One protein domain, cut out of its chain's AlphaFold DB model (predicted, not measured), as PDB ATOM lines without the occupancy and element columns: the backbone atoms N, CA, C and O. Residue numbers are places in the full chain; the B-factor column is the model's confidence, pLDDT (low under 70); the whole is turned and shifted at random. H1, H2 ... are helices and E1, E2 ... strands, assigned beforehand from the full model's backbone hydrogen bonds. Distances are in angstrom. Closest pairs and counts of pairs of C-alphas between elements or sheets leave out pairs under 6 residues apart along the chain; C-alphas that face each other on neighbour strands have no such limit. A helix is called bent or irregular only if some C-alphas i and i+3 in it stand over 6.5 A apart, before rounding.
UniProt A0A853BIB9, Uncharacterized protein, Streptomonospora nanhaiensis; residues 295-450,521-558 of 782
ATOM      1  N   PRO A 295     287.149 262.611 467.967       91.56
ATOM      2  CA  PRO A 295     288.464 263.236 467.993       91.56
ATOM      3  C   PRO A 295     289.135 263.250 466.626       91.56
ATOM      4  O   PRO A 295     289.188 262.222 465.941       91.56
ATOM      5  N   LEU A 296     289.736 264.389 466.298       93.69
ATOM      6  CA  LEU A 296     290.774 264.472 465.284       93.69
ATOM      7  C   LEU A 296     292.092 263.965 465.874       93.69
ATOM      8  O   LEU A 296     292.467 264.318 466.995       93.69
ATOM      9  N   VAL A 297     292.781 263.103 465.133       93.56
ATOM     10  CA  VAL A 297     293.992 262.414 465.590       93.56
ATOM     11  C   VAL A 297     295.045 262.369 464.491       93.56
ATOM     12  O   VAL A 297     294.739 262.439 463.301       93.56
ATOM     13  N   LEU A 298     296.297 262.201 464.902       94.00
ATOM     14  CA  LEU A 298     297.395 261.812 464.031       94.00
ATOM     15  C   LEU A 298     297.578 260.294 464.149       94.00
ATOM     16  O   LEU A 298     298.070 259.792 465.160       94.00
ATOM     17  N   ALA A 299     297.145 259.555 463.133       92.56
ATOM     18  CA  ALA A 299     297.305 258.112 463.054       92.56
ATOM     19  C   ALA A 299     298.707 257.763 462.542       92.56
ATOM     20  O   ALA A 299     299.089 258.132 461.432       92.56
ATOM     21  N   VAL A 300     299.472 257.032 463.346       91.31
ATOM     22  CA  VAL A 300     300.857 256.645 463.039       91.31
ATOM     23  C   VAL A 300     301.041 255.132 463.165       91.31
ATOM     24  O   VAL A 300     300.365 254.506 463.986       91.31
ATOM     25  N   PRO A 301     301.971 254.511 462.417       89.62
ATOM     26  CA  PRO A 301     302.388 253.137 462.687       89.62
ATOM     27  C   PRO A 301     302.825 252.971 464.148       89.62
ATOM     28  O   PRO A 301     303.539 253.819 464.679       89.62
ATOM     29  N   ARG A 302     302.423 251.879 464.805       86.38
ATOM     30  CA  ARG A 302     302.673 251.633 466.238       86.38
ATOM     31  C   ARG A 302     304.133 251.789 466.663       86.38
ATOM     32  O   ARG A 302     304.387 252.353 467.723       86.38
ATOM     33  N   ASP A 303     305.075 251.306 465.856       86.75
ATOM     34  CA  ASP A 303     306.509 251.411 466.164       86.75
ATOM     35  C   ASP A 303     306.971 252.877 466.170       86.75
ATOM     36  O   ASP A 303     307.724 253.290 467.048       86.75
ATOM     37  N   LEU A 304     306.447 253.683 465.241       88.31
ATOM     38  CA  LEU A 304     306.704 255.119 465.188       88.31
ATOM     39  C   LEU A 304     306.003 255.858 466.334       88.31
ATOM     40  O   LEU A 304     306.584 256.758 466.929       88.31
ATOM     41  N   ALA A 305     304.784 255.450 466.697       89.69
ATOM     42  CA  ALA A 305     304.085 255.980 467.866       89.69
ATOM     43  C   ALA A 305     304.928 255.815 469.136       89.69
ATOM     44  O   ALA A 305     305.107 256.771 469.882       89.69
ATOM     45  N   ALA A 306     305.481 254.617 469.343       88.50
ATOM     46  CA  ALA A 306     306.335 254.316 470.483       88.50
ATOM     47  C   ALA A 306     307.613 255.172 470.486       88.50
ATOM     48  O   ALA A 306     308.041 255.629 471.541       88.50
ATOM     49  N   GLU A 307     308.189 255.457 469.316       89.81
ATOM     50  CA  GLU A 307     309.326 256.374 469.199       89.81
ATOM     51  C   GLU A 307     308.951 257.816 469.585       89.81
ATOM     52  O   GLU A 307     309.667 258.437 470.373       89.81
ATOM     53  N   VAL A 308     307.807 258.326 469.109       89.44
ATOM     54  CA  VAL A 308     307.319 259.679 469.443       89.44
ATOM     55  C   VAL A 308     306.980 259.807 470.932       89.44
ATOM     56  O   VAL A 308     307.295 260.824 471.549       89.44
ATOM     57  N   THR A 309     306.358 258.790 471.534       88.38
ATOM     58  CA  THR A 309     305.909 258.839 472.937       88.38
ATOM     59  C   THR A 309     306.950 258.328 473.939       88.38
ATOM     60  O   THR A 309     306.708 258.349 475.147       88.38
ATOM     61  N   GLY A 310     308.122 257.877 473.478       86.31
ATOM     62  CA  GLY A 310     309.183 257.340 474.334       86.31
ATOM     63  C   GLY A 310     308.817 256.013 475.012       86.31
ATOM     64  O   GLY A 310     309.147 255.813 476.182       86.31
ATOM     65  N   ASP A 311     308.121 255.133 474.287       79.38
ATOM     66  CA  ASP A 311     307.564 253.846 474.728       79.38
ATOM     67  C   ASP A 311     306.528 253.947 475.866       79.38
ATOM     68  O   ASP A 311     306.142 252.921 476.435       79.38
ATOM     69  N   ASP A 312     306.064 255.151 476.219       77.12
ATOM     70  CA  ASP A 312     305.000 255.325 477.205       77.12
ATOM     71  C   ASP A 312     303.633 255.157 476.518       77.12
ATOM     72  O   ASP A 312     303.225 256.022 475.733       77.12
ATOM     73  N   PRO A 313     302.906 254.053 476.777       59.78
ATOM     74  CA  PRO A 313     301.588 253.848 476.197       59.78
ATOM     75  C   PRO A 313     300.562 254.848 476.736       59.78
ATOM     76  O   PRO A 313     299.536 255.028 476.097       59.78
ATOM     77  N   ASP A 314     300.799 255.503 477.875       67.00
ATOM     78  CA  ASP A 314     299.863 256.479 478.439       67.00
ATOM     79  C   ASP A 314     300.097 257.903 477.881       67.00
ATOM     80  O   ASP A 314     299.241 258.778 478.035       67.00
ATOM     81  N   ALA A 315     301.218 258.150 477.192       77.50
ATOM     82  CA  ALA A 315     301.616 259.464 476.677       77.50
ATOM     83  C   ALA A 315     301.136 259.732 475.237       77.50
ATOM     84  O   ALA A 315     301.913 260.140 474.379       77.50
ATOM     85  N   VAL A 316     299.850 259.507 474.952       81.00
ATOM     86  CA  VAL A 316     299.287 259.721 473.598       81.00
ATOM     87  C   VAL A 316     298.715 261.113 473.355       81.00
ATOM     88  O   VAL A 316     298.354 261.422 472.225       81.00
ATOM     89  N   VAL A 317     298.599 261.945 474.392       85.25
ATOM     90  CA  VAL A 317     298.185 263.348 474.254       85.25
ATOM     91  C   VAL A 317     299.439 264.210 474.219       85.25
ATOM     92  O   VAL A 317     300.185 264.251 475.197       85.25
ATOM     93  N   LEU A 318     299.660 264.882 473.096       86.69
ATOM     94  CA  LEU A 318     300.813 265.738 472.833       86.69
ATOM     95  C   LEU A 318     300.320 267.159 472.558       86.69
ATOM     96  O   LEU A 318     299.275 267.326 471.938       86.69
ATOM     97  N   ASP A 319     301.061 268.182 472.982       86.25
ATOM     98  CA  ASP A 319     300.686 269.571 472.673       86.25
ATOM     99  C   ASP A 319     300.674 269.774 471.141       86.25
ATOM    100  O   ASP A 319     299.645 270.120 470.560       86.25
ATOM    101  N   ASP A 320     301.778 269.406 470.478       85.38
ATOM    102  CA  ASP A 320     301.924 269.401 469.018       85.38
ATOM    103  C   ASP A 320     302.427 268.022 468.530       85.38
ATOM    104  O   ASP A 320     303.640 267.776 468.468       85.38
ATOM    105  N   PRO A 321     301.515 267.085 468.198       86.00
ATOM    106  CA  PRO A 321     301.892 265.752 467.733       86.00
ATOM    107  C   PRO A 321     302.644 265.792 466.395       86.00
ATOM    108  O   PRO A 321     303.460 264.911 466.133       86.00
ATOM    109  N   TYR A 322     302.424 266.815 465.563       83.06
ATOM    110  CA  TYR A 322     303.082 266.949 464.264       83.06
ATOM    111  C   TYR A 322     304.538 267.412 464.412       83.06
ATOM    112  O   TYR A 322     305.438 266.868 463.766       83.06
ATOM    113  N   ALA A 323     304.812 268.379 465.292       85.81
ATOM    114  CA  ALA A 323     306.184 268.745 465.642       85.81
ATOM    115  C   ALA A 323     306.931 267.590 466.322       85.81
ATOM    116  O   ALA A 323     308.070 267.316 465.943       85.81
ATOM    117  N   ALA A 324     306.287 266.879 467.254       88.94
ATOM    118  CA  ALA A 324     306.887 265.725 467.926       88.94
ATOM    119  C   ALA A 324     307.253 264.608 466.932       88.94
ATOM    120  O   ALA A 324     308.348 264.045 466.994       88.94
ATOM    121  N   LEU A 325     306.373 264.339 465.962       88.12
ATOM    122  CA  LEU A 325     306.631 263.381 464.891       88.12
ATOM    123  C   LEU A 325     307.851 263.788 464.049       88.12
ATOM    124  O   LEU A 325     308.734 262.963 463.828       88.12
ATOM    125  N   ARG A 326     307.938 265.058 463.626       85.81
ATOM    126  CA  ARG A 326     309.083 265.588 462.857       85.81
ATOM    127  C   ARG A 326     310.397 265.527 463.637       85.81
ATOM    128  O   ARG A 326     311.440 265.236 463.051       85.81
ATOM    129  N   GLU A 327     310.356 265.792 464.941       89.00
ATOM    130  CA  GLU A 327     311.530 265.693 465.810       89.00
ATOM    131  C   GLU A 327     312.042 264.249 465.907       89.00
ATOM    132  O   GLU A 327     313.251 264.031 465.812       89.00
ATOM    133  N   ALA A 328     311.137 263.272 466.026       86.31
ATOM    134  CA  ALA A 328     311.485 261.859 466.160       86.31
ATOM    135  C   ALA A 328     312.177 261.288 464.906       86.31
ATOM    136  O   ALA A 328     313.248 260.693 465.006       86.31
ATOM    137  N   VAL A 329     311.618 261.510 463.709       84.31
ATOM    138  CA  VAL A 329     312.132 260.886 462.468       84.31
ATOM    139  C   VAL A 329     313.310 261.628 461.827       84.31
ATOM    140  O   VAL A 329     314.014 261.088 460.965       84.31
ATOM    141  N   GLY A 330     313.549 262.878 462.231       82.06
ATOM    142  CA  GLY A 330     314.602 263.717 461.674       82.06
ATOM    143  C   GLY A 330     314.393 264.084 460.191       82.06
ATOM    144  O   GLY A 330     313.300 263.955 459.644       82.06
ATOM    145  N   PRO A 331     315.443 264.560 459.494       67.75
ATOM    146  CA  PRO A 331     315.320 265.187 458.172       67.75
ATOM    147  C   PRO A 331     315.033 264.217 457.018       67.75
ATOM    148  O   PRO A 331     314.699 264.672 455.929       67.75
ATOM    149  N   ALA A 332     315.182 262.901 457.225       68.31
ATOM    150  CA  ALA A 332     314.713 261.901 456.259       68.31
ATOM    151  C   ALA A 332     313.174 261.875 456.175       68.31
ATOM    152  O   ALA A 332     312.631 261.466 455.151       68.31
ATOM    153  N   GLY A 333     312.514 262.388 457.218       80.62
ATOM    154  CA  GLY A 333     311.115 262.766 457.222       80.62
ATOM    155  C   GLY A 333     310.145 261.610 457.421       80.62
ATOM    156  O   GLY A 333     310.470 260.428 457.330       80.62
ATOM    157  N   VAL A 334     308.914 262.009 457.691       85.00
ATOM    158  CA  VAL A 334     307.697 261.207 457.666       85.00
ATOM    159  C   VAL A 334     306.793 261.889 456.656       85.00
ATOM    160  O   VAL A 334     306.720 263.119 456.628       85.00
ATOM    161  N   ARG A 335     306.130 261.122 455.795       89.62
ATOM    162  CA  ARG A 335     305.101 261.712 454.937       89.62
ATOM    163  C   ARG A 335     303.832 261.825 455.754       89.62
ATOM    164  O   ARG A 335     303.408 260.839 456.351       89.62
ATOM    165  N   VAL A 336     303.242 263.008 455.800       91.38
ATOM    166  CA  VAL A 336     301.960 263.201 456.472       91.38
ATOM    167  C   VAL A 336     300.894 263.370 455.410       91.38
ATOM    168  O   VAL A 336     300.984 264.253 454.560       91.38
ATOM    169  N   ALA A 337     299.939 262.452 455.432       92.69
ATOM    170  CA  ALA A 337     298.842 262.353 454.496       92.69
ATOM    171  C   ALA A 337     297.540 262.839 455.138       92.69
ATOM    172  O   ALA A 337     297.334 262.677 456.342       92.69
ATOM    173  N   ARG A 338     296.650 263.407 454.331       93.38
ATOM    174  CA  ARG A 338     295.279 263.758 454.726       93.38
ATOM    175  C   ARG A 338     294.340 263.671 453.529       93.38
ATOM    176  O   ARG A 338     294.816 263.757 452.401       93.38
ATOM    177  N   ALA A 339     293.040 263.526 453.753       91.19
ATOM    178  CA  ALA A 339     292.061 263.684 452.677       91.19
ATOM    179  C   ALA A 339     292.072 265.127 452.124       91.19
ATOM    180  O   ALA A 339     292.711 266.016 452.699       91.19
ATOM    181  N   ASP A 340     291.386 265.367 451.007       88.25
ATOM    182  CA  ASP A 340     291.238 266.722 450.469       88.25
ATOM    183  C   ASP A 340     290.426 267.597 451.461       88.25
ATOM    184  O   ASP A 340     289.337 267.188 451.881       88.25
ATOM    185  N   PRO A 341     290.926 268.779 451.878       91.88
ATOM    186  CA  PRO A 341     290.193 269.720 452.731       91.88
ATOM    187  C   PRO A 341     288.833 270.157 452.174       91.88
ATOM    188  O   PRO A 341     287.933 270.477 452.947       91.88
ATOM    189  N   GLY A 342     288.669 270.180 450.851       88.38
ATOM    190  CA  GLY A 342     287.391 270.412 450.192       88.38
ATOM    191  C   GLY A 342     286.398 269.285 450.463       88.38
ATOM    192  O   GLY A 342     285.233 269.558 450.762       88.38
ATOM    193  N   ASP A 343     286.851 268.037 450.455       87.25
ATOM    194  CA  ASP A 343     285.980 266.860 450.503       87.25
ATOM    195  C   ASP A 343     285.693 266.369 451.930       87.25
ATOM    196  O   ASP A 343     284.607 265.845 452.193       87.25
ATOM    197  N   SER A 344     286.623 266.582 452.869       92.50
ATOM    198  CA  SER A 344     286.541 266.089 454.250       92.50
ATOM    199  C   SER A 344     286.580 267.218 455.279       92.50
ATOM    200  O   SER A 344     287.545 267.981 455.371       92.50
ATOM    201  N   ALA A 345     285.569 267.273 456.154       94.19
ATOM    202  CA  ALA A 345     285.561 268.205 457.282       94.19
ATOM    203  C   ALA A 345     286.716 267.938 458.266       94.19
ATOM    204  O   ALA A 345     287.242 268.875 458.870       94.19
ATOM    205  N   ALA A 346     287.139 266.676 458.412       94.94
ATOM    206  CA  ALA A 346     288.285 266.320 459.240       94.94
ATOM    207  C   ALA A 346     289.580 266.894 458.653       94.94
ATOM    208  O   ALA A 346     290.333 267.561 459.366       94.94
ATOM    209  N   ALA A 347     289.808 266.705 457.349       94.38
ATOM    210  CA  ALA A 347     290.955 267.276 456.653       94.38
ATOM    211  C   ALA A 347     290.943 268.808 456.705       94.38
ATOM    212  O   ALA A 347     291.965 269.415 457.029       94.38
ATOM    213  N   MET A 348     289.789 269.439 456.476       95.00
ATOM    214  CA  MET A 348     289.616 270.891 456.571       95.00
ATOM    215  C   MET A 348     290.038 271.435 457.941       95.00
ATOM    216  O   MET A 348     290.813 272.387 458.021       95.00
ATOM    217  N   LEU A 349     289.595 270.804 459.031       95.06
ATOM    218  CA  LEU A 349     289.921 271.246 460.389       95.06
ATOM    219  C   LEU A 349     291.365 270.936 460.799       95.06
ATOM    220  O   LEU A 349     291.994 271.765 461.459       95.06
ATOM    221  N   HIS A 350     291.929 269.806 460.362       94.81
ATOM    222  CA  HIS A 350     293.367 269.543 460.501       94.81
ATOM    223  C   HIS A 350     294.200 270.611 459.786       94.81
ATOM    224  O   HIS A 350     295.185 271.100 460.333       94.81
ATOM    225  N   THR A 351     293.780 271.026 458.589       94.69
ATOM    226  CA  THR A 351     294.427 272.107 457.828       94.69
ATOM    227  C   THR A 351     294.335 273.436 458.560       94.69
ATOM    228  O   THR A 351     295.347 274.113 458.716       94.69
ATOM    229  N   ALA A 352     293.149 273.783 459.070       94.75
ATOM    230  CA  ALA A 352     292.928 275.017 459.822       94.75
ATOM    231  C   ALA A 352     293.829 275.080 461.051       94.75
ATOM    232  O   ALA A 352     294.475 276.099 461.300       94.75
ATOM    233  N   PHE A 353     293.926 273.967 461.779       93.31
ATOM    234  CA  PHE A 353     294.821 273.851 462.919       93.31
ATOM    235  C   PHE A 353     296.284 274.044 462.506       93.31
ATOM    236  O   PHE A 353     296.979 274.861 463.108       93.31
ATOM    237  N   LEU A 354     296.750 273.357 461.459       93.00
ATOM    238  CA  LEU A 354     298.134 273.470 460.997       93.00
ATOM    239  C   LEU A 354     298.469 274.878 460.499       93.00
ATOM    240  O   LEU A 354     299.525 275.406 460.852       93.00
ATOM    241  N   TYR A 355     297.578 275.513 459.737       94.38
ATOM    242  CA  TYR A 355     297.749 276.891 459.285       94.38
ATOM    243  C   TYR A 355     297.817 277.860 460.466       94.38
ATOM    244  O   TYR A 355     298.712 278.707 460.510       94.38
ATOM    245  N   ALA A 356     296.924 277.718 461.449       92.94
ATOM    246  CA  ALA A 356     296.910 278.574 462.630       92.94
ATOM    247  C   ALA A 356     298.166 278.380 463.497       92.94
ATOM    248  O   ALA A 356     298.825 279.355 463.864       92.94
ATOM    249  N   ALA A 357     298.550 277.130 463.766       91.38
ATOM    250  CA  ALA A 357     299.726 276.784 464.569       91.38
ATOM    251  C   ALA A 357     301.043 277.276 463.942       91.38
ATOM    252  O   ALA A 357     302.006 277.571 464.650       91.38
ATOM    253  N   ASN A 358     301.083 277.409 462.613       92.25
ATOM    254  CA  ASN A 358     302.254 277.867 461.868       92.25
ATOM    255  C   ASN A 358     302.185 279.342 461.444       92.25
ATOM    256  O   ASN A 358     303.094 279.806 460.759       92.25
ATOM    257  N   GLY A 359     301.151 280.079 461.863       94.50
ATOM    258  CA  GLY A 359     301.017 281.513 461.605       94.50
ATOM    259  C   GLY A 359     300.643 281.879 460.168       94.50
ATOM    260  O   GLY A 359     300.852 283.025 459.785       94.50
ATOM    261  N   ALA A 360     300.095 280.941 459.390       94.25
ATOM    262  CA  ALA A 360     299.534 281.226 458.068       94.25
ATOM    263  C   ALA A 360     298.173 281.935 458.175       94.25
ATOM    264  O   ALA A 360     297.883 282.853 457.409       94.25
ATOM    265  N   ILE A 361     297.373 281.572 459.184       95.56
ATOM    266  CA  ILE A 361     296.123 282.253 459.544       95.56
ATOM    267  C   ILE A 361     296.090 282.572 461.040       95.56
ATOM    268  O   ILE A 361     296.768 281.938 461.848       95.56
ATOM    269  N   ALA A 362     295.289 283.555 461.435       94.25
ATOM    270  CA  ALA A 362     294.930 283.765 462.830       94.25
ATOM    271  C   ALA A 362     293.928 282.684 463.289       94.25
ATOM    272  O   ALA A 362     293.232 282.107 462.454       94.25
ATOM    273  N   PRO A 363     293.745 282.459 464.606       87.25
ATOM    274  CA  PRO A 363     292.739 281.514 465.107       87.25
ATOM    275  C   PRO A 363     291.299 281.782 464.633       87.25
ATOM    276  O   PRO A 363     290.482 280.874 464.645       87.25
ATOM    277  N   GLY A 364     290.984 283.021 464.233       87.81
ATOM    278  CA  GLY A 364     289.691 283.402 463.653       87.81
ATOM    279  C   GLY A 364     289.647 283.382 462.121       87.81
ATOM    280  O   GLY A 364     288.733 283.961 461.553       87.81
ATOM    281  N   GLY A 365     290.646 282.803 461.450       91.12
ATOM    282  CA  GLY A 365     290.690 282.664 459.990       91.12
ATOM    283  C   GLY A 365     291.306 283.824 459.208       91.12
ATOM    284  O   GLY A 365     291.538 283.674 458.015       91.12
ATOM    285  N   ASP A 366     291.644 284.955 459.834       93.50
ATOM    286  CA  ASP A 366     292.314 286.048 459.113       93.50
ATOM    287  C   ASP A 366     293.647 285.572 458.507       93.50
ATOM    288  O   ASP A 366     294.517 285.084 459.230       93.50
ATOM    289  N   LEU A 367     293.828 285.750 457.195       93.56
ATOM    290  CA  LEU A 367     295.080 285.443 456.502       93.56
ATOM    291  C   LEU A 367     296.230 286.300 457.051       93.56
ATOM    292  O   LEU A 367     296.165 287.531 457.034       93.56
ATOM    293  N   LEU A 368     297.297 285.641 457.504       94.69
ATOM    294  CA  LEU A 368     298.520 286.275 458.000       94.69
ATOM    295  C   LEU A 368     299.684 286.119 457.016       94.69
ATOM    296  O   LEU A 368     300.420 287.081 456.804       94.69
ATOM    297  N   ASP A 369     299.841 284.929 456.430       92.56
ATOM    298  CA  ASP A 369     300.944 284.585 455.529       92.56
ATOM    299  C   ASP A 369     300.525 283.471 454.545       92.56
ATOM    300  O   ASP A 369     300.396 282.302 454.917       92.56
ATOM    301  N   ALA A 370     300.285 283.843 453.283       89.50
ATOM    302  CA  ALA A 370     299.873 282.910 452.231       89.50
ATOM    303  C   ALA A 370     301.023 282.009 451.755       89.50
ATOM    304  O   ALA A 370     300.789 280.844 451.432       89.50
ATOM    305  N   ASP A 371     302.257 282.521 451.752       88.00
ATOM    306  CA  ASP A 371     303.431 281.734 451.371       88.00
ATOM    307  C   ASP A 371     303.652 280.627 452.404       88.00
ATOM    308  O   ASP A 371     303.910 279.477 452.049       88.00
ATOM    309  N   ARG A 372     303.439 280.936 453.691       92.06
ATOM    310  CA  ARG A 372     303.493 279.931 454.754       92.06
ATOM    311  C   ARG A 372     302.415 278.856 454.612       92.06
ATOM    312  O   ARG A 372     302.703 277.697 454.902       92.06
ATOM    313  N   ALA A 373     301.204 279.207 454.170       91.44
ATOM    314  CA  ALA A 373     300.173 278.216 453.844       91.44
ATOM    315  C   ALA A 373     300.659 277.281 452.725       91.44
ATOM    316  O   ALA A 373     300.652 276.067 452.903       91.44
ATOM    317  N   ALA A 374     301.179 277.835 451.626       87.00
ATOM    318  CA  ALA A 374     301.710 277.048 450.513       87.00
ATOM    319  C   ALA A 374     302.895 276.146 450.918       87.00
ATOM    320  O   ALA A 374     302.991 275.014 450.451       87.00
ATOM    321  N   GLU A 375     303.775 276.602 451.818       88.19
ATOM    322  CA  GLU A 375     304.839 275.763 452.389       88.19
ATOM    323  C   GLU A 375     304.276 274.561 453.160       88.19
ATOM    324  O   GLU A 375     304.771 273.446 453.001       88.19
ATOM    325  N   ILE A 376     303.240 274.770 453.980       90.56
ATOM    326  CA  ILE A 376     302.571 273.691 454.724       90.56
ATOM    327  C   ILE A 376     301.934 272.701 453.748       90.56
ATOM    328  O   ILE A 376     302.102 271.497 453.911       90.56
ATOM    329  N   GLU A 377     301.257 273.190 452.713       89.44
ATOM    330  CA  GLU A 377     300.655 272.342 451.679       89.44
ATOM    331  C   GLU A 377     301.696 271.555 450.886       89.44
ATOM    332  O   GLU A 377     301.451 270.412 450.523       89.44
ATOM    333  N   HIS A 378     302.888 272.110 450.671       84.38
ATOM    334  CA  HIS A 378     303.989 271.371 450.061       84.38
ATOM    335  C   HIS A 378     304.553 270.274 450.985       84.38
ATOM    336  O   HIS A 378     305.004 269.230 450.507       84.38
ATOM    337  N   GLU A 379     304.550 270.496 452.305       83.94
ATOM    338  CA  GLU A 379     304.955 269.494 453.305       83.94
ATOM    339  C   GLU A 379     303.913 268.375 453.471       83.94
ATOM    340  O   GLU A 379     304.262 267.238 453.812       83.94
ATOM    341  N   LEU A 380     302.636 268.685 453.245       86.75
ATOM    342  CA  LEU A 380     301.542 267.732 453.332       86.75
ATOM    343  C   LEU A 380     301.363 267.013 452.000       86.75
ATOM    344  O   LEU A 380     301.076 267.595 450.964       86.75
ATOM    345  N   SER A 381     301.475 265.692 452.027       74.31
ATOM    346  CA  SER A 381     300.983 264.906 450.903       74.31
ATOM    347  C   SER A 381     299.463 264.846 450.980       74.31
ATOM    348  O   SER A 381     298.914 264.499 452.027       74.31
ATOM    349  N   LEU A 382     298.765 265.109 449.879       66.38
ATOM    350  CA  LEU A 382     297.390 264.633 449.770       66.38
ATOM    351  C   LEU A 382     297.398 263.103 449.885       66.38
ATOM    352  O   LEU A 382     298.337 262.436 449.433       66.38
ATOM    353  N   GLY A 383     296.379 262.564 450.554       60.44
ATOM    354  CA  GLY A 383     296.134 261.135 450.684       60.44
ATOM    355  C   GLY A 383     296.294 260.488 449.321       60.44
ATOM    356  O   GLY A 383     295.864 261.056 448.321       60.44
ATOM    357  N   LEU A 384     296.988 259.355 449.271       60.12
ATOM    358  CA  LEU A 384     297.379 258.664 448.045       60.12
ATOM    359  C   LEU A 384     296.128 258.097 447.346       60.12
ATOM    360  O   LEU A 384     295.965 256.893 447.315       60.12
ATOM    361  N   THR A 385     295.263 258.962 446.811       65.44
ATOM    362  CA  THR A 385     293.928 258.712 446.229       65.44
ATOM    363  C   THR A 385     292.766 258.435 447.201       65.44
ATOM    364  O   THR A 385     291.717 257.958 446.789       65.44
ATOM    365  N   ALA A 386     292.905 258.733 448.497       77.75
ATOM    366  CA  ALA A 386     291.839 258.475 449.475       77.75
ATOM    367  C   ALA A 386     290.679 259.487 449.397       77.75
ATOM    368  O   ALA A 386     290.909 260.690 449.517       77.75
ATOM    369  N   HIS A 387     289.441 258.988 449.296       75.31
ATOM    370  CA  HIS A 387     288.212 259.800 449.311       75.31
ATOM    371  C   HIS A 387     287.536 259.869 450.687       75.31
ATOM    372  O   HIS A 387     286.795 260.806 450.967       75.31
ATOM    373  N   THR A 388     287.796 258.891 451.556       85.00
ATOM    374  CA  THR A 388     287.260 258.832 452.922       85.00
ATOM    375  C   THR A 388     288.388 258.750 453.945       85.00
ATOM    376  O   THR A 388     289.514 258.349 453.623       85.00
ATOM    377  N   GLU A 389     288.098 259.074 455.205       90.12
ATOM    378  CA  GLU A 389     289.077 258.927 456.287       90.12
ATOM    379  C   GLU A 389     289.474 257.458 456.471       90.12
ATOM    380  O   GLU A 389     290.630 257.121 456.741       90.12
ATOM    381  N   ARG A 390     288.526 256.550 456.235       85.56
ATOM    382  CA  ARG A 390     288.782 255.113 456.211       85.56
ATOM    383  C   ARG A 390     289.758 254.695 455.107       85.56
ATOM    384  O   ARG A 390     290.646 253.877 455.377       85.56
ATOM    385  N   ASP A 391     289.608 255.219 453.893       85.00
ATOM    386  CA  ASP A 391     290.512 254.913 452.775       85.00
ATOM    387  C   ASP A 391     291.912 255.470 453.035       85.00
ATOM    388  O   ASP A 391     292.912 254.795 452.782       85.00
ATOM    389  N   LEU A 392     291.998 256.654 453.641       90.69
ATOM    390  CA  LEU A 392     293.263 257.257 454.048       90.69
ATOM    391  C   LEU A 392     294.011 256.350 455.033       90.69
ATOM    392  O   LEU A 392     295.174 256.004 454.817       90.69
ATOM    393  N   VAL A 393     293.334 255.906 456.095       89.25
ATOM    394  CA  VAL A 393     293.898 254.988 457.098       89.25
ATOM    395  C   VAL A 393     294.311 253.655 456.460       89.25
ATOM    396  O   VAL A 393     295.362 253.101 456.791       89.25
ATOM    397  N   CYS A 394     293.526 253.156 455.503       86.00
ATOM    398  CA  CYS A 394     293.837 251.959 454.725       86.00
ATOM    399  C   CYS A 394     295.156 252.085 453.954       86.00
ATOM    400  O   CYS A 394     296.015 251.203 454.035       86.00
ATOM    401  N   GLN A 395     295.334 253.189 453.230       85.12
ATOM    402  CA  GLN A 395     296.536 253.454 452.445       85.12
ATOM    403  C   GLN A 395     297.756 253.637 453.347       85.12
ATOM    404  O   GLN A 395     298.798 253.028 453.111       85.12
ATOM    405  N   VAL A 396     297.623 254.391 454.441       87.56
ATOM    406  CA  VAL A 396     298.708 254.543 455.420       87.56
ATOM    407  C   VAL A 396     299.130 253.192 455.999       87.56
ATOM    408  O   VAL A 396     300.326 252.909 456.076       87.56
ATOM    409  N   ALA A 397     298.180 252.311 456.326       84.25
ATOM    410  CA  ALA A 397     298.494 250.965 456.797       84.25
ATOM    411  C   ALA A 397     299.248 250.123 455.747       84.25
ATOM    412  O   ALA A 397     300.127 249.337 456.111       84.25
ATOM    413  N   GLN A 398     298.944 250.285 454.454       83.19
ATOM    414  CA  GLN A 398     299.647 249.600 453.358       83.19
ATOM    415  C   GLN A 398     301.086 250.109 453.175       83.19
ATOM    416  O   GLN A 398     301.972 249.316 452.857       83.19
ATOM    417  N   HIS A 399     301.324 251.396 453.438       84.75
ATOM    418  CA  HIS A 399     302.625 252.062 453.306       84.75
ATOM    419  C   HIS A 399     303.442 252.119 454.607       84.75
ATOM    420  O   HIS A 399     304.535 252.684 454.636       84.75
ATOM    421  N   ALA A 400     302.956 251.523 455.697       83.62
ATOM    422  CA  ALA A 400     303.596 251.617 457.009       83.62
ATOM    423  C   ALA A 400     305.028 251.043 457.066       83.62
ATOM    424  O   ALA A 400     305.803 251.434 457.934       83.62
ATOM    425  N   HIS A 401     305.378 250.131 456.150       83.19
ATOM    426  CA  HIS A 401     306.704 249.497 456.060       83.19
ATOM    427  C   HIS A 401     307.585 250.064 454.939       83.19
ATOM    428  O   HIS A 401     308.645 249.501 454.646       83.19
ATOM    429  N   ASP A 402     307.151 251.141 454.282       86.06
ATOM    430  CA  ASP A 402     307.965 251.817 453.277       86.06
ATOM    431  C   ASP A 402     309.227 252.418 453.906       86.06
ATOM    432  O   ASP A 402     309.320 252.648 455.111       86.06
ATOM    433  N   THR A 403     310.224 252.723 453.072       86.69
ATOM    434  CA  THR A 403     311.471 253.356 453.534       86.69
ATOM    435  C   THR A 403     311.245 254.706 454.212       86.69
ATOM    436  O   THR A 403     312.081 255.128 455.006       86.69
ATOM    437  N   VAL A 404     310.148 255.380 453.861       87.25
ATOM    438  CA  VAL A 404     309.678 256.606 454.503       87.25
ATOM    439  C   VAL A 404     308.271 256.314 455.024       87.25
ATOM    440  O   VAL A 404     307.365 256.155 454.197       87.25
ATOM    441  N   PRO A 405     308.078 256.213 456.352       86.38
ATOM    442  CA  PRO A 405     306.772 255.912 456.914       86.38
ATOM    443  C   PRO A 405     305.776 257.023 456.575       86.38
ATOM    444  O   PRO A 405     306.151 258.183 456.363       86.38
ATOM    445  N   VAL A 406     304.500 256.652 456.533       90.38
ATOM    446  CA  VAL A 406     303.387 257.579 456.326       90.38
ATOM    447  C   VAL A 406     302.585 257.679 457.622       90.38
ATOM    448  O   VAL A 406     302.358 256.671 458.288       90.38
ATOM    449  N   ALA A 407     302.176 258.889 457.986       92.81
ATOM    450  CA  ALA A 407     301.202 259.168 459.034       92.81
ATOM    451  C   ALA A 407     299.952 259.801 458.408       92.81
ATOM    452  O   ALA A 407     300.059 260.444 457.367       92.81
ATOM    453  N   ALA A 408     298.787 259.644 459.032       94.12
ATOM    454  CA  ALA A 408     297.531 260.232 458.567       94.12
ATOM    455  C   ALA A 408     296.978 261.248 459.570       94.12
ATOM    456  O   ALA A 408     296.838 260.941 460.752       94.12
ATOM    457  N   LEU A 409     296.607 262.433 459.091       95.00
ATOM    458  CA  LEU A 409     295.732 263.359 459.808       95.00
ATOM    459  C   LEU A 409     294.293 262.916 459.542       95.00
ATOM    460  O   LEU A 409     293.807 263.060 458.425       95.00
ATOM    461  N   THR A 410     293.656 262.307 460.540       94.88
ATOM    462  CA  THR A 410     292.379 261.602 460.361       94.88
ATOM    463  C   THR A 410     291.520 261.642 461.629       94.88
ATOM    464  O   THR A 410     291.754 262.471 462.517       94.88
ATOM    465  N   THR A 411     290.516 260.773 461.730       93.81
ATOM    466  CA  THR A 411     289.601 260.655 462.869       93.81
ATOM    467  C   THR A 411     289.876 259.407 463.707       93.81
ATOM    468  O   THR A 411     290.354 258.381 463.218       93.81
ATOM    469  N   GLU A 412     289.538 259.459 464.997       89.81
ATOM    470  CA  GLU A 412     289.581 258.269 465.855       89.81
ATOM    471  C   GLU A 412     288.661 257.147 465.340       89.81
ATOM    472  O   GLU A 412     289.023 255.971 465.429       89.81
ATOM    473  N   ALA A 413     287.502 257.502 464.775       87.12
ATOM    474  CA  ALA A 413     286.567 256.550 464.182       87.12
ATOM    475  C   ALA A 413     287.207 255.755 463.035       87.12
ATOM    476  O   ALA A 413     287.166 254.525 463.052       87.12
ATOM    477  N   ALA A 414     287.903 256.419 462.108       88.19
ATOM    478  CA  ALA A 414     288.582 255.743 461.001       88.19
ATOM    479  C   ALA A 414     289.678 254.773 461.485       88.19
ATOM    480  O   ALA A 414     289.775 253.639 461.006       88.19
ATOM    481  N   VAL A 415     290.469 255.172 462.492       86.81
ATOM    482  CA  VAL A 415     291.484 254.299 463.116       86.81
ATOM    483  C   VAL A 415     290.835 253.088 463.797       86.81
ATOM    484  O   VAL A 415     291.340 251.967 463.694       86.81
ATOM    485  N   TYR A 416     289.704 253.288 464.474       81.50
ATOM    486  CA  TYR A 416     288.958 252.210 465.116       81.50
ATOM    487  C   TYR A 416     288.409 251.195 464.117       81.50
ATOM    488  O   TYR A 416     288.588 249.986 464.295       81.50
ATOM    489  N   GLU A 417     287.742 251.670 463.066       77.88
ATOM    490  CA  GLU A 417     287.172 250.797 462.042       77.88
ATOM    491  C   GLU A 417     288.245 249.935 461.377       77.88
ATOM    492  O   GLU A 417     288.018 248.743 461.131       77.88
ATOM    493  N   ALA A 418     289.430 250.514 461.170       77.38
ATOM    494  CA  ALA A 418     290.588 249.800 460.659       77.38
ATOM    495  C   ALA A 418     291.062 248.671 461.585       77.38
ATOM    496  O   ALA A 418     291.409 247.580 461.124       77.38
ATOM    497  N   ALA A 419     291.035 248.887 462.900       74.06
ATOM    498  CA  ALA A 419     291.434 247.874 463.871       74.06
ATOM    499  C   ALA A 419     290.415 246.718 463.989       74.06
ATOM    500  O   ALA A 419     290.799 245.543 464.074       74.06
ATOM    501  N   GLU A 420     289.114 247.028 463.980       69.19
ATOM    502  CA  GLU A 420     288.052 246.076 464.337       69.19
ATOM    503  C   GLU A 420     287.426 245.335 463.151       69.19
ATOM    504  O   GLU A 420     286.982 244.195 463.309       69.19
ATOM    505  N   GLY A 421     287.355 245.940 461.964       62.69
ATOM    506  CA  GLY A 421     286.515 245.429 460.885       62.69
ATOM    507  C   GLY A 421     287.049 244.139 460.239       62.69
ATOM    508  O   GLY A 421     287.998 244.206 459.456       62.69
ATOM    509  N   PRO A 422     286.417 242.953 460.396       61.56
ATOM    510  CA  PRO A 422     286.690 241.830 459.491       61.56
ATOM    511  C   PRO A 422     286.337 242.193 458.039       61.56
ATOM    512  O   PRO A 422     286.988 241.717 457.111       61.56
ATOM    513  N   ALA A 423     285.346 243.074 457.854       61.41
ATOM    514  CA  ALA A 423     285.034 243.705 456.575       61.41
ATOM    515  C   ALA A 423     286.131 244.684 456.130       61.41
ATOM    516  O   ALA A 423     286.460 244.712 454.951       61.41
ATOM    517  N   TRP A 424     286.748 245.421 457.059       65.19
ATOM    518  CA  TRP A 424     287.889 246.282 456.753       65.19
ATOM    519  C   TRP A 424     289.084 245.467 456.252       65.19
ATOM    520  O   TRP A 424     289.603 245.762 455.188       65.19
ATOM    521  N   ARG A 425     289.441 244.348 456.900       66.44
ATOM    522  CA  ARG A 425     290.510 243.454 456.397       66.44
ATOM    523  C   ARG A 425     290.223 242.878 455.008       66.44
ATOM    524  O   ARG A 425     291.150 242.486 454.308       66.44
ATOM    525  N   ALA A 426     288.949 242.773 454.630       67.31
ATOM    526  CA  ALA A 426     288.550 242.359 453.291       67.31
ATOM    527  C   ALA A 426     288.594 243.520 452.278       67.31
ATOM    528  O   ALA A 426     288.915 243.281 451.118       67.31
ATOM    529  N   ALA A 427     288.279 244.743 452.715       64.88
ATOM    530  CA  ALA A 427     288.270 245.964 451.904       64.88
ATOM    531  C   ALA A 427     289.662 246.603 451.740       64.88
ATOM    532  O   ALA A 427     289.908 247.269 450.744       64.88
ATOM    533  N   CYS A 428     290.580 246.339 452.669       71.69
ATOM    534  CA  CYS A 428     291.971 246.780 452.665       71.69
ATOM    535  C   CYS A 428     292.906 245.583 452.455       71.69
ATOM    536  O   CYS A 428     293.515 245.107 453.419       71.69
ATOM    537  N   PRO A 429     293.002 245.036 451.227       58.28
ATOM    538  CA  PRO A 429     293.831 243.872 450.937       58.28
ATOM    539  C   PRO A 429     295.326 244.225 451.008       58.28
ATOM    540  O   PRO A 429     295.989 244.424 449.997       58.28
ATOM    541  N   GLY A 430     295.876 244.267 452.220       59.28
ATOM    542  CA  GLY A 430     297.313 244.200 452.472       59.28
ATOM    543  C   GLY A 430     297.791 242.747 452.620       59.28
ATOM    544  O   GLY A 430     296.970 241.829 452.745       59.28
ATOM    545  N   PRO A 431     299.114 242.493 452.635       50.97
ATOM    546  CA  PRO A 431     299.647 241.191 453.020       50.97
ATOM    547  C   PRO A 431     299.049 240.811 454.377       50.97
ATOM    548  O   PRO A 431     299.197 241.541 455.352       50.97
ATOM    549  N   THR A 432     298.351 239.678 454.444       52.69
ATOM    550  CA  THR A 432     297.522 239.247 455.589       52.69
ATOM    551  C   THR A 432     298.252 239.159 456.938       52.69
ATOM    552  O   THR A 432     297.597 238.972 457.960       52.69
ATOM    553  N   ASP A 433     299.577 239.319 456.941       52.81
ATOM    554  CA  ASP A 433     300.458 239.257 458.108       52.81
ATOM    555  C   ASP A 433     301.154 240.597 458.446       52.81
ATOM    556  O   ASP A 433     301.881 240.654 459.435       52.81
ATOM    557  N   SER A 434     300.975 241.668 457.657       48.84
ATOM    558  CA  SER A 434     301.759 242.913 457.790       48.84
ATOM    559  C   SER A 434     300.966 244.148 458.210       48.84
ATOM    560  O   SER A 434     301.531 245.238 458.141       48.84
ATOM    561  N   GLY A 435     299.696 244.015 458.611       55.94
ATOM    562  CA  GLY A 435     298.883 245.150 459.055       55.94
ATOM    563  C   GLY A 435     299.557 245.847 460.231       55.94
ATOM    564  O   GLY A 435     299.444 245.382 461.364       55.94
ATOM    565  N   ALA A 436     300.315 246.908 459.952       60.53
ATOM    566  CA  ALA A 436     300.899 247.732 460.985       60.53
ATOM    567  C   ALA A 436     299.728 248.297 461.777       60.53
ATOM    568  O   ALA A 436     298.861 248.974 461.227       60.53
ATOM    569  N   GLU A 437     299.666 247.937 463.052       79.25
ATOM    570  CA  GLU A 437     298.671 248.493 463.947       79.25
ATOM    571  C   GLU A 437     298.895 250.005 463.979       79.25
ATOM    572  O   GLU A 437     300.003 250.468 464.254       79.25
ATOM    573  N   LEU A 438     297.874 250.771 463.610       85.69
ATOM    574  CA  LEU A 438     297.929 252.221 463.684       85.69
ATOM    575  C   LEU A 438     297.562 252.651 465.101       85.69
ATOM    576  O   LEU A 438     296.671 252.084 465.733       85.69
ATOM    577  N   THR A 439     298.279 253.643 465.613       87.19
ATOM    578  CA  THR A 439     298.048 254.259 466.918       87.19
ATOM    579  C   THR A 439     297.604 255.696 466.701       87.19
ATOM    580  O   THR A 439     298.238 256.433 465.949       87.19
ATOM    581  N   ALA A 440     296.518 256.088 467.360       89.88
ATOM    582  CA  ALA A 440     296.057 257.467 467.374       89.88
ATOM    583  C   ALA A 440     296.862 258.285 468.396       89.88
ATOM    584  O   ALA A 440     296.888 257.949 469.582       89.88
ATOM    585  N   LEU A 441     297.497 259.360 467.932       91.12
ATOM    586  CA  LEU A 441     298.062 260.415 468.769       91.12
ATOM    587  C   LEU A 441     297.099 261.606 468.780       91.12
ATOM    588  O   LEU A 441     296.574 262.005 467.741       91.12
ATOM    589  N   TYR A 442     296.863 262.168 469.957       91.25
ATOM    590  CA  TYR A 442     295.883 263.224 470.197       91.25
ATOM    591  C   TYR A 442     296.596 264.548 470.467       91.25
ATOM    592  O   TYR A 442     297.695 264.559 471.020       91.25
ATOM    593  N   SER A 443     295.928 265.661 470.163       89.56
ATOM    594  CA  SER A 443     296.324 266.988 470.639       89.56
ATOM    595  C   SER A 443     295.220 267.611 471.474       89.56
ATOM    596  O   SER A 443     294.042 267.441 471.172       89.56
ATOM    597  N   SER A 444     295.597 268.343 472.523       87.56
ATOM    598  CA  SER A 444     294.663 269.182 473.281       87.56
ATOM    599  C   SER A 444     294.237 270.447 472.549       87.56
ATOM    600  O   SER A 444     293.330 271.125 473.021       87.56
ATOM    601  N   GLU A 445     294.892 270.782 471.441       86.81
ATOM    602  CA  GLU A 445     294.600 271.978 470.652       86.81
ATOM    603  C   GLU A 445     293.746 271.674 469.413       86.81
ATOM    604  O   GLU A 445     293.061 272.564 468.907       86.81
ATOM    605  N   LEU A 446     293.728 270.416 468.957       87.25
ATOM    606  CA  LEU A 446     292.867 269.989 467.857       87.25
ATOM    607  C   LEU A 446     291.384 270.083 468.254       87.25
ATOM    608  O   LEU A 446     291.027 269.738 469.386       87.25
ATOM    609  N   PRO A 447     290.501 270.535 467.349       88.94
ATOM    610  CA  PRO A 447     289.066 270.472 467.583       88.94
ATOM    611  C   PRO A 447     288.554 269.028 467.503       88.94
ATOM    612  O   PRO A 447     289.196 268.135 466.945       88.94
ATOM    613  N   VAL A 448     287.359 268.812 468.047       91.62
ATOM    614  CA  VAL A 448     286.584 267.582 467.848       91.62
ATOM    615  C   VAL A 448     285.537 267.796 466.757       91.62
ATOM    616  O   VAL A 448     285.005 268.892 466.599       91.62
ATOM    617  N   LEU A 449     285.216 266.737 466.021       94.06
ATOM    618  CA  LEU A 449     284.075 266.707 465.110       94.06
ATOM    619  C   LEU A 449     282.801 266.466 465.913       94.06
ATOM    620  O   LEU A 449     282.710 265.458 466.605       94.06
ATOM    621  N   ASP A 450     281.828 267.367 465.846       93.50
ATOM    622  CA  ASP A 450     280.660 267.391 466.731       93.50
ATOM    623  C   ASP A 450     279.336 266.952 466.077       93.50
ATOM    624  O   ASP A 450     278.289 267.006 466.714       93.50
ATOM    625  N   ARG A 521     282.171 259.342 470.541       83.75
ATOM    626  CA  ARG A 521     282.071 259.609 471.971       83.75
ATOM    627  C   ARG A 521     280.944 260.580 472.293       83.75
ATOM    628  O   ARG A 521     280.481 261.318 471.432       83.75
ATOM    629  N   ASN A 522     280.537 260.605 473.555       82.75
ATOM    630  CA  ASN A 522     279.745 261.702 474.108       82.75
ATOM    631  C   ASN A 522     280.634 262.730 474.833       82.75
ATOM    632  O   ASN A 522     281.846 262.537 474.954       82.75
ATOM    633  N   GLU A 523     280.037 263.799 475.369       80.94
ATOM    634  CA  GLU A 523     280.756 264.882 476.071       80.94
ATOM    635  C   GLU A 523     281.570 264.392 477.278       80.94
ATOM    636  O   GLU A 523     282.631 264.927 477.598       80.94
ATOM    637  N   ALA A 524     281.103 263.333 477.945       77.75
ATOM    638  CA  ALA A 524     281.798 262.726 479.077       77.75
ATOM    639  C   ALA A 524     282.952 261.792 478.655       77.75
ATOM    640  O   ALA A 524     283.601 261.201 479.522       77.75
ATOM    641  N   GLY A 525     283.193 261.622 477.349       73.06
ATOM    642  CA  GLY A 525     284.164 260.679 476.792       73.06
ATOM    643  C   GLY A 525     283.712 259.213 476.830       73.06
ATOM    644  O   GLY A 525     284.516 258.316 476.561       73.06
ATOM    645  N   ALA A 526     282.445 258.935 477.162       72.19
ATOM    646  CA  ALA A 526     281.889 257.588 477.049       72.19
ATOM    647  C   ALA A 526     281.750 257.209 475.568       72.19
ATOM    648  O   ALA A 526     281.436 258.061 474.742       72.19
ATOM    649  N   GLY A 527     281.993 255.935 475.246       66.81
ATOM    650  CA  GLY A 527     282.128 255.462 473.861       66.81
ATOM    651  C   GLY A 527     283.552 255.070 473.458       66.81
ATOM    652  O   GLY A 527     283.812 254.691 472.324       66.81
ATOM    653  N   ARG A 528     284.484 255.092 474.415       61.50
ATOM    654  CA  ARG A 528     285.887 254.732 474.219       61.50
ATOM    655  C   ARG A 528     286.078 253.357 473.561       61.50
ATOM    656  O   ARG A 528     285.630 252.320 474.058       61.50
ATOM    657  N   VAL A 529     286.917 253.357 472.535       56.75
ATOM    658  CA  VAL A 529     287.546 252.174 471.948       56.75
ATOM    659  C   VAL A 529     288.382 251.447 473.006       56.75
ATOM    660  O   VAL A 529     289.318 252.005 473.567       56.75
ATOM    661  N   THR A 530     288.054 250.195 473.329       45.78
ATOM    662  CA  THR A 530     288.801 249.419 474.344       45.78
ATOM    663  C   THR A 530     289.803 248.425 473.765       45.78
ATOM    664  O   THR A 530     290.555 247.826 474.534       45.78
ATOM    665  N   MET A 531     289.849 248.244 472.444       45.06
ATOM    666  CA  MET A 531     290.751 247.300 471.781       45.06
ATOM    667  C   MET A 531     291.710 248.048 470.846       45.06
ATOM    668  O   MET A 531     291.300 248.965 470.144       45.06
ATOM    669  N   GLY A 532     293.002 247.713 470.896       45.66
ATOM    670  CA  GLY A 532     294.069 248.357 470.109       45.66
ATOM    671  C   GLY A 532     294.528 249.714 470.658       45.66
ATOM    672  O   GLY A 532     295.709 249.901 470.927       45.66
ATOM    673  N   VAL A 533     293.594 250.615 470.971       51.88
ATOM    674  CA  VAL A 533     293.881 251.960 471.513       51.88
ATOM    675  C   VAL A 533     293.701 251.993 473.035       51.88
ATOM    676  O   VAL A 533     292.974 252.814 473.591       51.88
ATOM    677  N   GLY A 534     294.346 251.067 473.756       53.75
ATOM    678  CA  GLY A 534     294.286 251.016 475.231       53.75
ATOM    679  C   GLY A 534     294.750 252.310 475.924       53.75
ATOM    680  O   GLY A 534     294.482 252.504 477.108       53.75
ATOM    681  N   SER A 535     295.400 253.177 475.155       63.00
ATOM    682  CA  SER A 535     295.963 254.471 475.494       63.00
ATOM    683  C   SER A 535     295.025 255.667 475.294       63.00
ATOM    684  O   SER A 535     295.348 256.755 475.759       63.00
ATOM    685  N   ALA A 536     293.867 255.506 474.639       73.19
ATOM    686  CA  ALA A 536     292.972 256.626 474.337       73.19
ATOM    687  C   ALA A 536     292.593 257.418 475.611       73.19
ATOM    688  O   ALA A 536     292.178 256.808 476.614       73.19
ATOM    689  N   PRO A 537     292.674 258.766 475.596       76.25
ATOM    690  CA  PRO A 537     292.414 259.573 476.779       76.25
ATOM    691  C   PRO A 537     290.959 259.409 477.230       76.25
ATOM    692  O   PRO A 537     290.039 259.335 476.413       76.25
ATOM    693  N   ALA A 538     290.747 259.338 478.547       75.31
ATOM    694  CA  ALA A 538     289.417 259.126 479.126       75.31
ATOM    695  C   ALA A 538     288.469 260.312 478.893       75.31
ATOM    696  O   ALA A 538     287.266 260.120 478.767       75.31
ATOM    697  N   GLN A 539     289.022 261.523 478.850       79.62
ATOM    698  CA  GLN A 539     288.308 262.738 478.482       79.62
ATOM    699  C   GLN A 539     288.697 263.112 477.058       79.62
ATOM    700  O   GLN A 539     289.848 262.925 476.660       79.62
ATOM    701  N   LEU A 540     287.730 263.623 476.300       78.94
ATOM    702  CA  LEU A 540     288.006 264.238 475.012       78.94
ATOM    703  C   LEU A 540     288.940 265.436 475.228       78.94
ATOM    704  O   LEU A 540     288.660 266.259 476.102       78.94
ATOM    705  N   PRO A 541     290.046 265.541 474.481       73.12
ATOM    706  CA  PRO A 541     290.771 266.795 474.381       73.12
ATOM    707  C   PRO A 541     289.867 267.819 473.676       73.12
ATOM    708  O   PRO A 541     289.243 267.484 472.674       73.12
ATOM    709  N   ASN A 542     289.761 269.033 474.220       77.81
ATOM    710  CA  ASN A 542     289.024 270.155 473.618       77.81
ATOM    711  C   ASN A 542     287.562 269.872 473.171       77.81
ATOM    712  O   ASN A 542     287.201 270.149 472.027       77.81
ATOM    713  N   PRO A 543     286.680 269.352 474.050       71.69
ATOM    714  CA  PRO A 543     285.294 269.064 473.675       71.69
ATOM    715  C   PRO A 543     284.442 270.330 473.483       71.69
ATOM    716  O   PRO A 543     283.376 270.254 472.890       71.69
ATOM    717  N   GLU A 544     284.897 271.481 473.993       71.25
ATOM    718  CA  GLU A 544     284.181 272.767 473.970       71.25
ATOM    719  C   GLU A 544     284.698 273.720 472.875       71.25
ATOM    720  O   GLU A 544     284.477 274.929 472.971       71.25
ATOM    721  N   GLY A 545     285.433 273.218 471.872       73.62
ATOM    722  CA  GLY A 545     285.958 274.055 470.790       73.62
ATOM    723  C   GLY A 545     284.862 274.943 470.190       73.62
ATOM    724  O   GLY A 545     283.764 274.460 469.943       73.62
ATOM    725  N   ASP A 546     285.142 276.235 469.989       86.00
ATOM    726  CA  ASP A 546     284.166 277.203 469.470       86.00
ATOM    727  C   ASP A 546     283.914 276.951 467.972       86.00
ATOM    728  O   ASP A 546     284.786 277.274 467.153       86.00
ATOM    729  N   PRO A 547     282.758 276.381 467.573       88.31
ATOM    730  CA  PRO A 547     282.521 276.024 466.178       88.31
ATOM    731  C   PRO A 547     282.460 277.250 465.265       88.31
ATOM    732  O   PRO A 547     282.728 277.129 464.074       88.31
ATOM    733  N   GLU A 548     282.129 278.436 465.791       88.94
ATOM    734  CA  GLU A 548     282.115 279.666 464.995       88.94
ATOM    735  C   GLU A 548     283.537 280.115 464.647       88.94
ATOM    736  O   GLU A 548     283.809 280.442 463.492       88.94
ATOM    737  N   ALA A 549     284.464 280.057 465.611       88.25
ATOM    738  CA  ALA A 549     285.872 280.362 465.364       88.25
ATOM    739  C   ALA A 549     286.485 279.393 464.339       88.25
ATOM    740  O   ALA A 549     287.155 279.815 463.395       88.25
ATOM    741  N   TRP A 550     286.198 278.095 464.479       91.62
ATOM    742  CA  TRP A 550     286.665 277.084 463.530       91.62
ATOM    743  C   TRP A 550     285.993 277.181 462.162       91.62
ATOM    744  O   TRP A 550     286.627 276.833 461.171       91.62
ATOM    745  N   ARG A 551     284.759 277.692 462.072       94.50
ATOM    746  CA  ARG A 551     284.104 277.980 460.788       94.50
ATOM    747  C   ARG A 551     284.858 279.041 460.004       94.50
ATOM    748  O   ARG A 551     285.101 278.841 458.818       94.50
ATOM    749  N   ASP A 552     285.233 280.144 460.642       91.75
ATOM    750  CA  ASP A 552     285.949 281.221 459.951       91.75
ATOM    751  C   ASP A 552     287.346 280.762 459.514       91.75
ATOM    752  O   ASP A 552     287.749 280.993 458.373       91.75
ATOM    753  N   ALA A 553     288.043 280.010 460.374       92.50
ATOM    754  CA  ALA A 553     289.309 279.375 460.021       92.50
ATOM    755  C   ALA A 553     289.167 278.369 458.867       92.50
ATOM    756  O   ALA A 553     289.987 278.370 457.953       92.50
ATOM    757  N   ALA A 554     288.117 277.547 458.868       92.50
ATOM    758  CA  ALA A 554     287.833 276.587 457.805       92.50
ATOM    759  C   ALA A 554     287.501 277.263 456.465       92.50
ATOM    760  O   ALA A 554     287.982 276.821 455.425       92.50
ATOM    761  N   GLY A 555     286.734 278.357 456.476       92.06
ATOM    762  CA  GLY A 555     286.479 279.154 455.272       92.06
ATOM    763  C   GLY A 555     287.773 279.696 454.664       92.06
ATOM    764  O   GLY A 555     288.030 279.495 453.481       92.06
ATOM    765  N   ALA A 556     288.635 280.288 455.497       91.44
ATOM    766  CA  ALA A 556     289.940 280.778 455.062       91.44
ATOM    767  C   ALA A 556     290.860 279.661 454.555       91.44
ATOM    768  O   ALA A 556     291.612 279.864 453.605       91.44
ATOM    769  N   VAL A 557     290.795 278.474 455.167       92.81
ATOM    770  CA  VAL A 557     291.510 277.288 454.690       92.81
ATOM    771  C   VAL A 557     291.102 276.926 453.282       92.81
ATOM    772  O   VAL A 557     292.001 276.712 452.484       92.81
ATOM    773  N   LEU A 558     289.807 276.840 452.971       91.38
ATOM    774  CA  LEU A 558     289.373 276.456 451.626       91.38
ATOM    775  C   LEU A 558     289.850 277.475 450.588       91.38
ATOM    776  O   LEU A 558     290.426 277.082 449.579       91.38
TER     777      LEU A 558
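Overview. This is residues 295 to 450 and 521 to 558 of the 782 residues of an uncharacterized protein of Streptomonospora nanhaiensis (UniProt A0A853BIB9). A strongly twisted five-stranded sheet forms the middle layer, with H1, H2 and H3 over one face and H5 and H6 over the other; H4 and H8 pack on H3, and H7 lies out beyond H6. The 194 printed residues include eight named helices and five named strands, in the order E1 H1 H2 E2 H3 H4 E3 H5 E4 H6 H7 E5 H8; the class is mixed, helices and strands. The sheet, ordered E3 E2 E4 E1 E5, is mixed. The whole is compact, with a radius of gyration of the C-alphas of 15.9 A, and spans 47 by 39 by 32 A.

Along the chain. Find C-alpha 295 at (288.464, 263.236, 467.993); from there E1 runs 18.0 A to residue 301. Read on through H1, residues 302 to 309; H2, residues 321 to 332; E2, residues 335 to 338; H3, residues 345 to 357, 18.1 A; and H4, residues 370 to 379. Next come E3, residues 380 to 382; H5, residues 389 to 399; E4, residues 406 to 411; H6, residues 412 to 420; H7, residues 422 to 427; and E5, residues 438 to 443, 16.4 A. H8, residues 547 to 558, ends at C-alpha 558, (289.373, 276.456, 451.626). H2 is irregular: C-alphas 328 and 331 are 9.5 A apart.

Arrangement. Look first at E1, antiparallel to E4 (N 299 and O 408, 2.8 A) and to E5 (N 298 and O 441, 2.9 A), within hydrogen-bond range. E2 is parallel to E4, with N 337 and O 407 2.8 A apart, and to E3, with N 381 and O 336 3.0 A apart. E2, H3 H4, E3 form a strand-helix-strand unit, parallel neighbour strands with helices between; E3, H5, E4 and E4, H6 H7, E5 are split units, with another strand between; each crossover is right-handed. Helices on both faces make three layers: H1, H2 and H3 opposite H5 and H6. H3 touches H8 about perpendicular, at 89 degrees, closest at the C-alphas of Ala 352 and Ala 553, 5.7 A. H7 only just touches H6, only at the corner, with 3 pairs of C-alphas within 8 A. Every O i to N i+4 pair is within hydrogen-bond range in the helices except H2, with 6 of 8.

Size, cuts and confidence. The C-alphas farthest apart, of Asp 366 and Asp 433, are 47.5 A apart. Residues 451 to 520 are not printed; C-alphas 450 and 521 are 9.5 A apart across the cut. The links H1 to H2 and H3 to H4 are long. Mean pLDDT of the printed part is 82.6, with 33 residues under 70, among them 429 to 436 and 527 to 535.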